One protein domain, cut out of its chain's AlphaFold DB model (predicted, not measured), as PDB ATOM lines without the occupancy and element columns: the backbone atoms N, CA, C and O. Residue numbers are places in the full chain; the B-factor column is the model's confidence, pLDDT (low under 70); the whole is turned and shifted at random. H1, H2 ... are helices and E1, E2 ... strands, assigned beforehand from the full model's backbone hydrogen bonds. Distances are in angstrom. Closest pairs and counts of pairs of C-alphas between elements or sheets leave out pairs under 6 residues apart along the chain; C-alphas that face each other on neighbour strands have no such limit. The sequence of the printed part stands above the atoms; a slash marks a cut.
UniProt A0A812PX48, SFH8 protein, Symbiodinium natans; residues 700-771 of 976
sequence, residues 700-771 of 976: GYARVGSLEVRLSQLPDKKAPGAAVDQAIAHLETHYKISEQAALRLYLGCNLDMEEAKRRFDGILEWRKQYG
ATOM      1  N   GLY A 700      15.580 -30.598 -26.074       90.19
ATOM      2  CA  GLY A 700      16.266 -30.933 -24.817       90.19
ATOM      3  C   GLY A 700      17.609 -31.664 -24.974       90.19
ATOM      4  O   GLY A 700      18.251 -31.968 -23.966       90.19
ATOM      5  N   TYR A 701      18.058 -31.901 -26.209       92.50
ATOM      6  CA  TYR A 701      19.351 -32.490 -26.557       92.50
ATOM      7  C   TYR A 701      20.224 -31.488 -27.332       92.50
ATOM      8  O   TYR A 701      19.732 -30.519 -27.910       92.50
ATOM      9  N   ALA A 702      21.529 -31.745 -27.368       92.94
ATOM     10  CA  ALA A 702      22.459 -31.191 -28.348       92.94
ATOM     11  C   ALA A 702      23.154 -32.340 -29.086       92.94
ATOM     12  O   ALA A 702      23.269 -33.442 -28.549       92.94
ATOM     13  N   ARG A 703      23.632 -32.084 -30.306       92.19
ATOM     14  CA  ARG A 703      24.486 -33.034 -31.023       92.19
ATOM     15  C   ARG A 703      25.941 -32.866 -30.587       92.19
ATOM     16  O   ARG A 703      26.384 -31.738 -30.378       92.19
ATOM     17  N   VAL A 704      26.645 -33.985 -30.452       91.88
ATOM     18  CA  VAL A 704      28.090 -34.075 -30.207       91.88
ATOM     19  C   VAL A 704      28.594 -35.213 -31.088       91.88
ATOM     20  O   VAL A 704      28.117 -36.341 -30.950       91.88
ATOM     21  N   GLY A 705      29.459 -34.914 -32.055       89.19
ATOM     22  CA  GLY A 705      29.787 -35.851 -33.130       89.19
ATOM     23  C   GLY A 705      28.533 -36.373 -33.856       89.19
ATOM     24  O   GLY A 705      27.714 -35.588 -34.348       89.19
ATOM     25  N   SER A 706      28.360 -37.696 -33.924       91.00
ATOM     26  CA  SER A 706      27.161 -38.337 -34.492       91.00
ATOM     27  C   SER A 706      25.966 -38.447 -33.524       91.00
ATOM     28  O   SER A 706      24.841 -38.714 -33.967       91.00
ATOM     29  N   LEU A 707      26.189 -38.222 -32.223       94.12
ATOM     30  CA  LEU A 707      25.290 -38.608 -31.131       94.12
ATOM     31  C   LEU A 707      24.474 -37.431 -30.574       94.12
ATOM     32  O   LEU A 707      24.949 -36.298 -30.494       94.12
ATOM     33  N   GLU A 708      23.248 -37.696 -30.120       94.12
ATOM     34  CA  GLU A 708      22.474 -36.750 -29.306       94.12
ATOM     35  C   GLU A 708      22.746 -36.955 -27.808       94.12
ATOM     36  O   GLU A 708      22.537 -38.040 -27.261       94.12
ATOM     37  N   VAL A 709      23.140 -35.889 -27.113       93.56
ATOM     38  CA  VAL A 709      23.387 -35.855 -25.662       93.56
ATOM     39  C   VAL A 709      22.362 -34.933 -25.008       93.56
ATOM     40  O   VAL A 709      22.090 -33.846 -25.524       93.56
ATOM     41  N   ARG A 710      21.778 -35.320 -23.866       91.12
ATOM     42  CA  ARG A 710      20.831 -34.448 -23.149       91.12
ATOM     43  C   ARG A 710      21.550 -33.192 -22.671       91.12
ATOM     44  O   ARG A 710      22.635 -33.282 -22.097       91.12
ATOM     45  N   LEU A 711      20.905 -32.030 -22.768       90.38
ATOM     46  CA  LEU A 711      21.471 -30.775 -22.255       90.38
ATOM     47  C   LEU A 711      21.777 -30.837 -20.743       90.38
ATOM     48  O   LEU A 711      22.650 -30.122 -20.270       90.38
ATOM     49  N   SER A 712      21.119 -31.719 -19.980       86.75
ATOM     50  CA  SER A 712      21.416 -31.965 -18.560       86.75
ATOM     51  C   SER A 712      22.690 -32.780 -18.290       86.75
ATOM     52  O   SER A 712      23.185 -32.750 -17.165       86.75
ATOM     53  N   GLN A 713      23.232 -33.499 -19.280       86.75
ATOM     54  CA  GLN A 713      24.502 -34.235 -19.164       86.75
ATOM     55  C   GLN A 713      25.722 -33.336 -19.439       86.75
ATOM     56  O   GLN A 713      26.831 -33.679 -19.034       86.75
ATOM     57  N   LEU A 714      25.529 -32.188 -20.100       88.25
ATOM     58  CA  LEU A 714      26.593 -31.266 -20.508       88.25
ATOM     59  C   LEU A 714      26.916 -30.258 -19.383       88.25
ATOM     60  O   LEU A 714      25.975 -29.683 -18.830       88.25
ATOM     61  N   PRO A 715      28.200 -29.974 -19.065       83.25
ATOM     62  CA  PRO A 715      28.574 -29.118 -17.928       83.25
ATOM     63  C   PRO A 715      27.879 -27.745 -17.916       83.25
ATOM     64  O   PRO A 715      27.308 -27.340 -16.907       83.25
ATOM     65  N   ASP A 716      27.858 -27.081 -19.072       81.88
ATOM     66  CA  ASP A 716      27.327 -25.727 -19.268       81.88
ATOM     67  C   ASP A 716      25.843 -25.685 -19.681       81.88
ATOM     68  O   ASP A 716      25.277 -24.605 -19.861       81.88
ATOM     69  N   LYS A 717      25.217 -26.851 -19.907       79.50
ATOM     70  CA  LYS A 717      23.888 -27.016 -20.540       79.50
ATOM     71  C   LYS A 717      23.723 -26.355 -21.921       79.50
ATOM     72  O   LYS A 717      22.602 -26.186 -22.399       79.50
ATOM     73  N   LYS A 718      24.832 -25.998 -22.572       76.00
ATOM     74  CA  LYS A 718      24.902 -25.490 -23.952       76.00
ATOM     75  C   LYS A 718      25.359 -26.611 -24.880       76.00
ATOM     76  O   LYS A 718      26.065 -27.513 -24.436       76.00
ATOM     77  N   ALA A 719      25.009 -26.524 -26.162       70.75
ATOM     78  CA  ALA A 719      25.625 -27.374 -27.177       70.75
ATOM     79  C   ALA A 719      27.153 -27.151 -27.185       70.75
ATOM     80  O   ALA A 719      27.581 -25.993 -27.138       70.75
ATOM     81  N   PRO A 720      27.972 -28.216 -27.210       78.62
ATOM     82  CA  PRO A 720      29.414 -28.065 -27.290       78.62
ATOM     83  C   PRO A 720      29.831 -27.581 -28.686       78.62
ATOM     84  O   PRO A 720      29.134 -27.807 -29.672       78.62
ATOM     85  N   GLY A 721      30.969 -26.891 -28.762       83.75
ATOM     86  CA  GLY A 721      31.568 -26.486 -30.036       83.75
ATOM     87  C   GLY A 721      32.508 -27.553 -30.604       83.75
ATOM     88  O   GLY A 721      32.906 -28.473 -29.893       83.75
ATOM     89  N   ALA A 722      32.948 -27.358 -31.850       87.88
ATOM     90  CA  ALA A 722      33.793 -28.298 -32.600       87.88
ATOM     91  C   ALA A 722      35.104 -28.726 -31.899       87.88
ATOM     92  O   ALA A 722      35.658 -29.769 -32.231       87.88
ATOM     93  N   ALA A 723      35.591 -27.967 -30.911       89.56
ATOM     94  CA  ALA A 723      36.715 -28.373 -30.062       89.56
ATOM     95  C   ALA A 723      36.429 -29.667 -29.267       89.56
ATOM     96  O   ALA A 723      37.332 -30.467 -29.047       89.56
ATOM     97  N   VAL A 724      35.171 -29.904 -28.878       91.88
ATOM     98  CA  VAL A 724      34.748 -31.137 -28.197       91.88
ATOM     99  C   VAL A 724      34.701 -32.307 -29.177       91.88
ATOM    100  O   VAL A 724      35.189 -33.381 -28.845       91.88
ATOM    101  N   ASP A 725      34.211 -32.097 -30.402       92.56
ATOM    102  CA  ASP A 725      34.236 -33.130 -31.450       92.56
ATOM    103  C   ASP A 725      35.682 -33.523 -31.818       92.56
ATOM    104  O   ASP A 725      35.975 -34.697 -32.038       92.56
ATOM    105  N   GLN A 726      36.606 -32.552 -31.838       94.12
ATOM    106  CA  GLN A 726      38.043 -32.787 -32.029       94.12
ATOM    107  C   GLN A 726      38.668 -33.559 -30.856       94.12
ATOM    108  O   GLN A 726      39.452 -34.478 -31.083       94.12
ATOM    109  N   ALA A 727      38.310 -33.223 -29.613       95.44
ATOM    110  CA  ALA A 727      38.772 -33.935 -28.424       95.44
ATOM    111  C   ALA A 727      38.283 -35.394 -28.388       95.44
ATOM    112  O   ALA A 727      39.058 -36.297 -28.075       95.44
ATOM    113  N   ILE A 728      37.025 -35.640 -28.763       96.00
ATOM    114  CA  ILE A 728      36.450 -36.988 -28.858       96.00
ATOM    115  C   ILE A 728      37.180 -37.795 -29.937       96.00
ATOM    116  O   ILE A 728      37.706 -38.861 -29.627       96.00
ATOM    117  N   ALA A 729      37.342 -37.248 -31.148       96.00
ATOM    118  CA  ALA A 729      38.075 -37.913 -32.228       96.00
ATOM    119  C   ALA A 729      39.556 -38.189 -31.879       96.00
ATOM    120  O   ALA A 729      40.119 -39.203 -32.301       96.00
ATOM    121  N   HIS A 730      40.194 -37.320 -31.085       96.69
ATOM    122  CA  HIS A 730      41.540 -37.564 -30.559       96.69
ATOM    123  C   HIS A 730      41.564 -38.761 -29.594       96.69
ATOM    124  O   HIS A 730      42.425 -39.626 -29.735       96.69
ATOM    125  N   LEU A 731      40.609 -38.849 -28.663       97.31
ATOM    126  CA  LEU A 731      40.503 -39.962 -27.708       97.31
ATOM    127  C   LEU A 731      40.130 -41.291 -28.389       97.31
ATOM    128  O   LEU A 731      40.727 -42.314 -28.057       97.31
ATOM    129  N   GLU A 732      39.223 -41.277 -29.375       96.88
ATOM    130  CA  GLU A 732      38.937 -42.430 -30.250       96.88
ATOM    131  C   GLU A 732      40.224 -42.955 -30.900       96.88
ATOM    132  O   GLU A 732      40.547 -44.138 -30.793       96.88
ATOM    133  N   THR A 733      40.993 -42.057 -31.528       97.00
ATOM    134  CA  THR A 733      42.227 -42.405 -32.251       97.00
ATOM    135  C   THR A 733      43.333 -42.883 -31.308       97.00
ATOM    136  O   THR A 733      44.036 -43.842 -31.622       97.00
ATOM    137  N   HIS A 734      43.497 -42.231 -30.154       96.31
ATOM    138  CA  HIS A 734      44.571 -42.521 -29.203       96.31
ATOM    139  C   HIS A 734      44.378 -43.867 -28.495       96.31
ATOM    140  O   HIS A 734      45.335 -44.631 -28.374       96.31
ATOM    141  N   TYR A 735      43.144 -44.176 -28.080       96.50
ATOM    142  CA  TYR A 735      42.825 -45.380 -27.305       96.50
ATOM    143  C   TYR A 735      42.142 -46.499 -28.110       96.50
ATOM    144  O   TYR A 735      41.858 -47.554 -27.547       96.50
ATOM    145  N   LYS A 736      41.887 -46.303 -29.413       96.19
ATOM    146  CA  LYS A 736      41.153 -47.242 -30.293       96.19
ATOM    147  C   LYS A 736      39.749 -47.595 -29.763       96.19
ATOM    148  O   LYS A 736      39.285 -48.730 -29.895       96.19
ATOM    149  N   ILE A 737      39.079 -46.614 -29.156       94.81
ATOM    150  CA  ILE A 737      37.737 -46.733 -28.562       94.81
ATOM    151  C   ILE A 737      36.663 -46.091 -29.444       94.81
ATOM    152  O   ILE A 737      36.964 -45.263 -30.297       94.81
ATOM    153  N   SER A 738      35.397 -46.452 -29.226       95.62
ATOM    154  CA  SER A 738      34.263 -45.883 -29.964       95.62
ATOM    155  C   SER A 738      33.934 -44.445 -29.539       95.62
ATOM    156  O   SER A 738      34.136 -44.065 -28.383       95.62
ATOM    157  N   GLU A 739      33.338 -43.670 -30.455       95.69
ATOM    158  CA  GLU A 739      32.863 -42.289 -30.238       95.69
ATOM    159  C   GLU A 739      32.076 -42.139 -28.925       95.69
ATOM    160  O   GLU A 739      32.319 -41.216 -28.150       95.69
ATOM    161  N   GLN A 740      31.183 -43.086 -28.610       95.69
ATOM    162  CA  GLN A 740      30.412 -43.046 -27.364       95.69
ATOM    163  C   GLN A 740      31.255 -43.270 -26.097       95.69
ATOM    164  O   GLN A 740      30.948 -42.681 -25.060       95.69
ATOM    165  N   ALA A 741      32.317 -44.078 -26.157       96.00
ATOM    166  CA  ALA A 741      33.220 -44.303 -25.029       96.00
ATOM    167  C   ALA A 741      34.135 -43.087 -24.808       96.00
ATOM    168  O   ALA A 741      34.250 -42.603 -23.679       96.00
ATOM    169  N   ALA A 742      34.697 -42.530 -25.887       97.00
ATOM    170  CA  ALA A 742      35.465 -41.284 -25.859       97.00
ATOM    171  C   ALA A 742      34.622 -40.102 -25.337       97.00
ATOM    172  O   ALA A 742      35.060 -39.361 -24.455       97.00
ATOM    173  N   LEU A 743      33.374 -39.978 -25.802       96.44
ATOM    174  CA  LEU A 743      32.403 -38.992 -25.324       96.44
ATOM    175  C   LEU A 743      32.073 -39.175 -23.834       96.44
ATOM    176  O   LEU A 743      32.098 -38.194 -23.092       96.44
ATOM    177  N   ARG A 744      31.794 -40.403 -23.369       95.94
ATOM    178  CA  ARG A 744      31.539 -40.698 -21.941       95.94
ATOM    179  C   ARG A 744      32.729 -40.343 -21.054       95.94
ATOM    180  O   ARG A 744      32.535 -39.723 -20.009       95.94
ATOM    181  N   LEU A 745      33.940 -40.703 -21.479       96.44
ATOM    182  CA  LEU A 745      35.188 -40.377 -20.791       96.44
ATOM    183  C   LEU A 745      35.375 -38.860 -20.674       96.44
ATOM    184  O   LEU A 745      35.472 -38.332 -19.567       96.44
ATOM    185  N   TYR A 746      35.363 -38.156 -21.807       95.62
ATOM    186  CA  TYR A 746      35.627 -36.718 -21.866       95.62
ATOM    187  C   TYR A 746      34.546 -35.903 -21.141       95.62
ATOM    188  O   TYR A 746      34.853 -34.973 -20.391       95.62
ATOM    189  N   LEU A 747      33.273 -36.308 -21.254       93.25
ATOM    190  CA  LEU A 747      32.199 -35.766 -20.421       93.25
ATOM    191  C   LEU A 747      32.431 -36.060 -18.938       93.25
ATOM    192  O   LEU A 747      32.190 -35.177 -18.118       93.25
ATOM    193  N   GLY A 748      32.857 -37.267 -18.567       92.38
ATOM    194  CA  GLY A 748      33.132 -37.647 -17.179       92.38
ATOM    195  C   GLY A 748      34.249 -36.825 -16.535       92.38
ATOM    196  O   GLY A 748      34.132 -36.443 -15.371       92.38
ATOM    197  N   CYS A 749      35.266 -36.462 -17.315       93.50
ATOM    198  CA  CYS A 749      36.376 -35.597 -16.908       93.50
ATOM    199  C   CYS A 749      36.082 -34.094 -17.098       93.50
ATOM    200  O   CYS A 749      36.995 -33.280 -17.129       93.50
ATOM    201  N   ASN A 750      34.804 -33.704 -17.203       91.38
ATOM    202  CA  ASN A 750      34.345 -32.312 -17.349       91.38
ATOM    203  C   ASN A 750      34.984 -31.538 -18.523       91.38
ATOM    204  O   ASN A 750      35.129 -30.321 -18.441       91.38
ATOM    205  N   LEU A 751      35.284 -32.228 -19.629       93.19
ATOM    206  CA  LEU A 751      35.954 -31.695 -20.826       93.19
ATOM    207  C   LEU A 751      37.449 -31.344 -20.629       93.19
ATOM    208  O   LEU A 751      38.036 -30.646 -21.459       93.19
ATOM    209  N   ASP A 752      38.091 -31.871 -19.584       94.19
ATOM    210  CA  ASP A 752      39.551 -31.887 -19.442       94.19
ATOM    211  C   ASP A 752      40.153 -33.080 -20.213       94.19
ATOM    212  O   ASP A 752      39.699 -34.218 -20.071       94.19
ATOM    213  N   MET A 753      41.153 -32.818 -21.062       96.31
ATOM    214  CA  MET A 753      41.814 -33.823 -21.906       96.31
ATOM    215  C   MET A 753      42.864 -34.645 -21.146       96.31
ATOM    216  O   MET A 753      43.002 -35.844 -21.387       96.31
ATOM    217  N   GLU A 754      43.596 -34.036 -20.215       96.81
ATOM    218  CA  GLU A 754      44.684 -34.723 -19.514       96.81
ATOM    219  C   GLU A 754      44.136 -35.541 -18.336       96.81
ATOM    220  O   GLU A 754      44.560 -36.679 -18.136       96.81
ATOM    221  N   GLU A 755      43.099 -35.055 -17.637       96.19
ATOM    222  CA  GLU A 755      42.324 -35.893 -16.705       96.19
ATOM    223  C   GLU A 755      41.547 -36.991 -17.453       96.19
ATOM    224  O   GLU A 755      41.372 -38.073 -16.900       96.19
ATOM    225  N   ALA A 756      41.116 -36.784 -18.709       97.06
ATOM    226  CA  ALA A 756      40.549 -37.862 -19.533       97.06
ATOM    227  C   ALA A 756      41.569 -38.976 -19.805       97.06
ATOM    228  O   ALA A 756      41.273 -40.134 -19.504       97.06
ATOM    229  N   LYS A 757      42.774 -38.646 -20.286       97.56
ATOM    230  CA  LYS A 757      43.845 -39.635 -20.500       97.56
ATOM    231  C   LYS A 757      44.213 -40.365 -19.210       97.56
ATOM    232  O   LYS A 757      43.998 -41.569 -19.085       97.56
ATOM    233  N   ARG A 758      44.610 -39.605 -18.183       97.25
ATOM    234  CA  ARG A 758      45.044 -40.114 -16.870       97.25
ATOM    235  C   ARG A 758      43.983 -40.987 -16.185       97.25
ATOM    236  O   ARG A 758      44.319 -41.898 -15.426       97.25
ATOM    237  N   ARG A 759      42.690 -40.723 -16.423       96.31
ATOM    238  CA  ARG A 759      41.590 -41.601 -15.991       96.31
ATOM    239  C   ARG A 759      41.508 -42.874 -16.808       96.31
ATOM    240  O   ARG A 759      41.313 -43.932 -16.215       96.31
ATOM    241  N   PHE A 760      41.615 -42.778 -18.128       97.19
ATOM    242  CA  PHE A 760      41.468 -43.928 -19.006       97.19
ATOM    243  C   PHE A 760      42.633 -44.911 -18.889       97.19
ATOM    244  O   PHE A 760      42.382 -46.108 -18.816       97.19
ATOM    245  N   ASP A 761      43.865 -44.434 -18.710       97.06
ATOM    246  CA  ASP A 761      45.029 -45.286 -18.416       97.06
ATOM    247  C   ASP A 761      44.789 -46.136 -17.150       97.06
ATOM    248  O   ASP A 761      44.998 -47.351 -17.134       97.06
ATOM    249  N   GLY A 762      44.239 -45.514 -16.098       96.88
ATOM    250  CA  GLY A 762      43.834 -46.198 -14.866       96.88
ATOM    251  C   GLY A 762      42.597 -47.099 -15.008       96.88
ATOM    252  O   GLY A 762      42.410 -48.010 -14.201       96.88
ATOM    253  N   ILE A 763      41.753 -46.881 -16.022       96.12
ATOM    254  CA  ILE A 763      40.663 -47.798 -16.389       96.12
ATOM    255  C   ILE A 763      41.227 -48.999 -17.157       96.12
ATOM    256  O   ILE A 763      40.816 -50.118 -16.873       96.12
ATOM    257  N   LEU A 764      42.188 -48.807 -18.066       95.81
ATOM    258  CA  LEU A 764      42.824 -49.881 -18.834       95.81
ATOM    259  C   LEU A 764      43.577 -50.866 -17.930       95.81
ATOM    260  O   LEU A 764      43.331 -52.069 -18.013       95.81
ATOM    261  N   GLU A 765      44.414 -50.382 -17.005       96.06
ATOM    262  CA  GLU A 765      45.100 -51.283 -16.063       96.06
ATOM    263  C   GLU A 765      44.101 -51.982 -15.121       96.06
ATOM    264  O   GLU A 765      44.278 -53.154 -14.796       96.06
ATOM    265  N   TRP A 766      42.992 -51.327 -14.755       95.25
ATOM    266  CA  TRP A 766      41.908 -51.968 -14.003       95.25
ATOM    267  C   TRP A 766      41.173 -53.052 -14.817       95.25
ATOM    268  O   TRP A 766      40.912 -54.137 -14.291       95.25
ATOM    269  N   ARG A 767      40.882 -52.812 -16.106       95.25
ATOM    270  CA  ARG A 767      40.284 -53.819 -17.006       95.25
ATOM    271  C   ARG A 767      41.180 -55.050 -17.131       95.25
ATOM    272  O   ARG A 767      40.694 -56.174 -16.991       95.25
ATOM    273  N   LYS A 768      42.485 -54.826 -17.298       94.81
ATOM    274  CA  LYS A 768      43.528 -55.858 -17.334       94.81
ATOM    275  C   LYS A 768      43.633 -56.625 -16.011       94.81
ATOM    276  O   LYS A 768      43.618 -57.852 -16.031       94.81
ATOM    277  N   GLN A 769      43.651 -55.933 -14.865       92.19
ATOM    278  CA  GLN A 769      43.737 -56.548 -13.531       92.19
ATOM    279  C   GLN A 769      42.605 -57.553 -13.253       92.19
ATOM    280  O   GLN A 769      42.836 -58.556 -12.580       92.19
ATOM    281  N   TYR A 770      41.392 -57.293 -13.755       89.56
ATOM    282  CA  TYR A 770      40.211 -58.125 -13.488       89.56
ATOM    283  C   TYR A 770      39.743 -58.985 -14.677       89.56
ATOM    284  O   TYR A 770      38.711 -59.645 -14.561       89.56
ATOM    285  N   GLY A 771      40.484 -59.021 -15.793       91.94
ATOM    286  CA  GLY A 771      40.148 -59.845 -16.966       91.94
ATOM    287  C   GLY A 771      38.849 -59.421 -17.662       91.94
ATOM    288  O   GLY A 771      38.026 -60.259 -18.049       91.94
TER     289      GLY A 771
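This is residues 700 to 771 of the 976 residues of the protein "SFH8 protein" of Symbiodinium natans (UniProt A0A812PX48). A small antiparallel hairpin, E1 and E2, makes one end; beyond it three helices follow in a zigzag, H2 in the middle between H1 and H3, and residues 765 to 771 stick out at the other end. The printed part has 72 residues, with elements in the order E1, E2, H1, H2, H3, mostly helix. It is compact, radius of gyration of the C-alphas 12.5 A, yet elongated, 39 by 21 by 20 A.

E1, residues 701 to 704, and E2, 707 to 710, form a hairpin; N 702 and O 709 are 2.9 A apart, within hydrogen-bond range. H1, residues 722 to 735, touches H2, 739 to 748, with residues 727 to 732 alone; the closest C-alphas, Ile 728 and Ala 742, are 5.3 A apart, and the tilt of 71 degrees is only just about perpendicular. H3, residues 753 to 770, touches H2 with residues 753 to 760 alone, closest C-alphas Tyr 746 and Ala 756, 5.6 A, only just about perpendicular at 70.1 degrees. Every O i to N i+4 pair is within hydrogen-bond range in H1 and H2, and 13 of 14 in H3.

E1 begins at C-alpha 701 (19.351, -32.490, -26.557). H1 is 20.0 A long, H2 13.9 A and H3 25.8 A, ending at C-alpha 770 (40.211, -58.125, -13.488).

The farthest C-alphas, Gly 700 and Gln 769, are 39.2 A apart. The link E2 to H1 is long. The printed part has no cut, and no printed residue is under 70 in pLDDT.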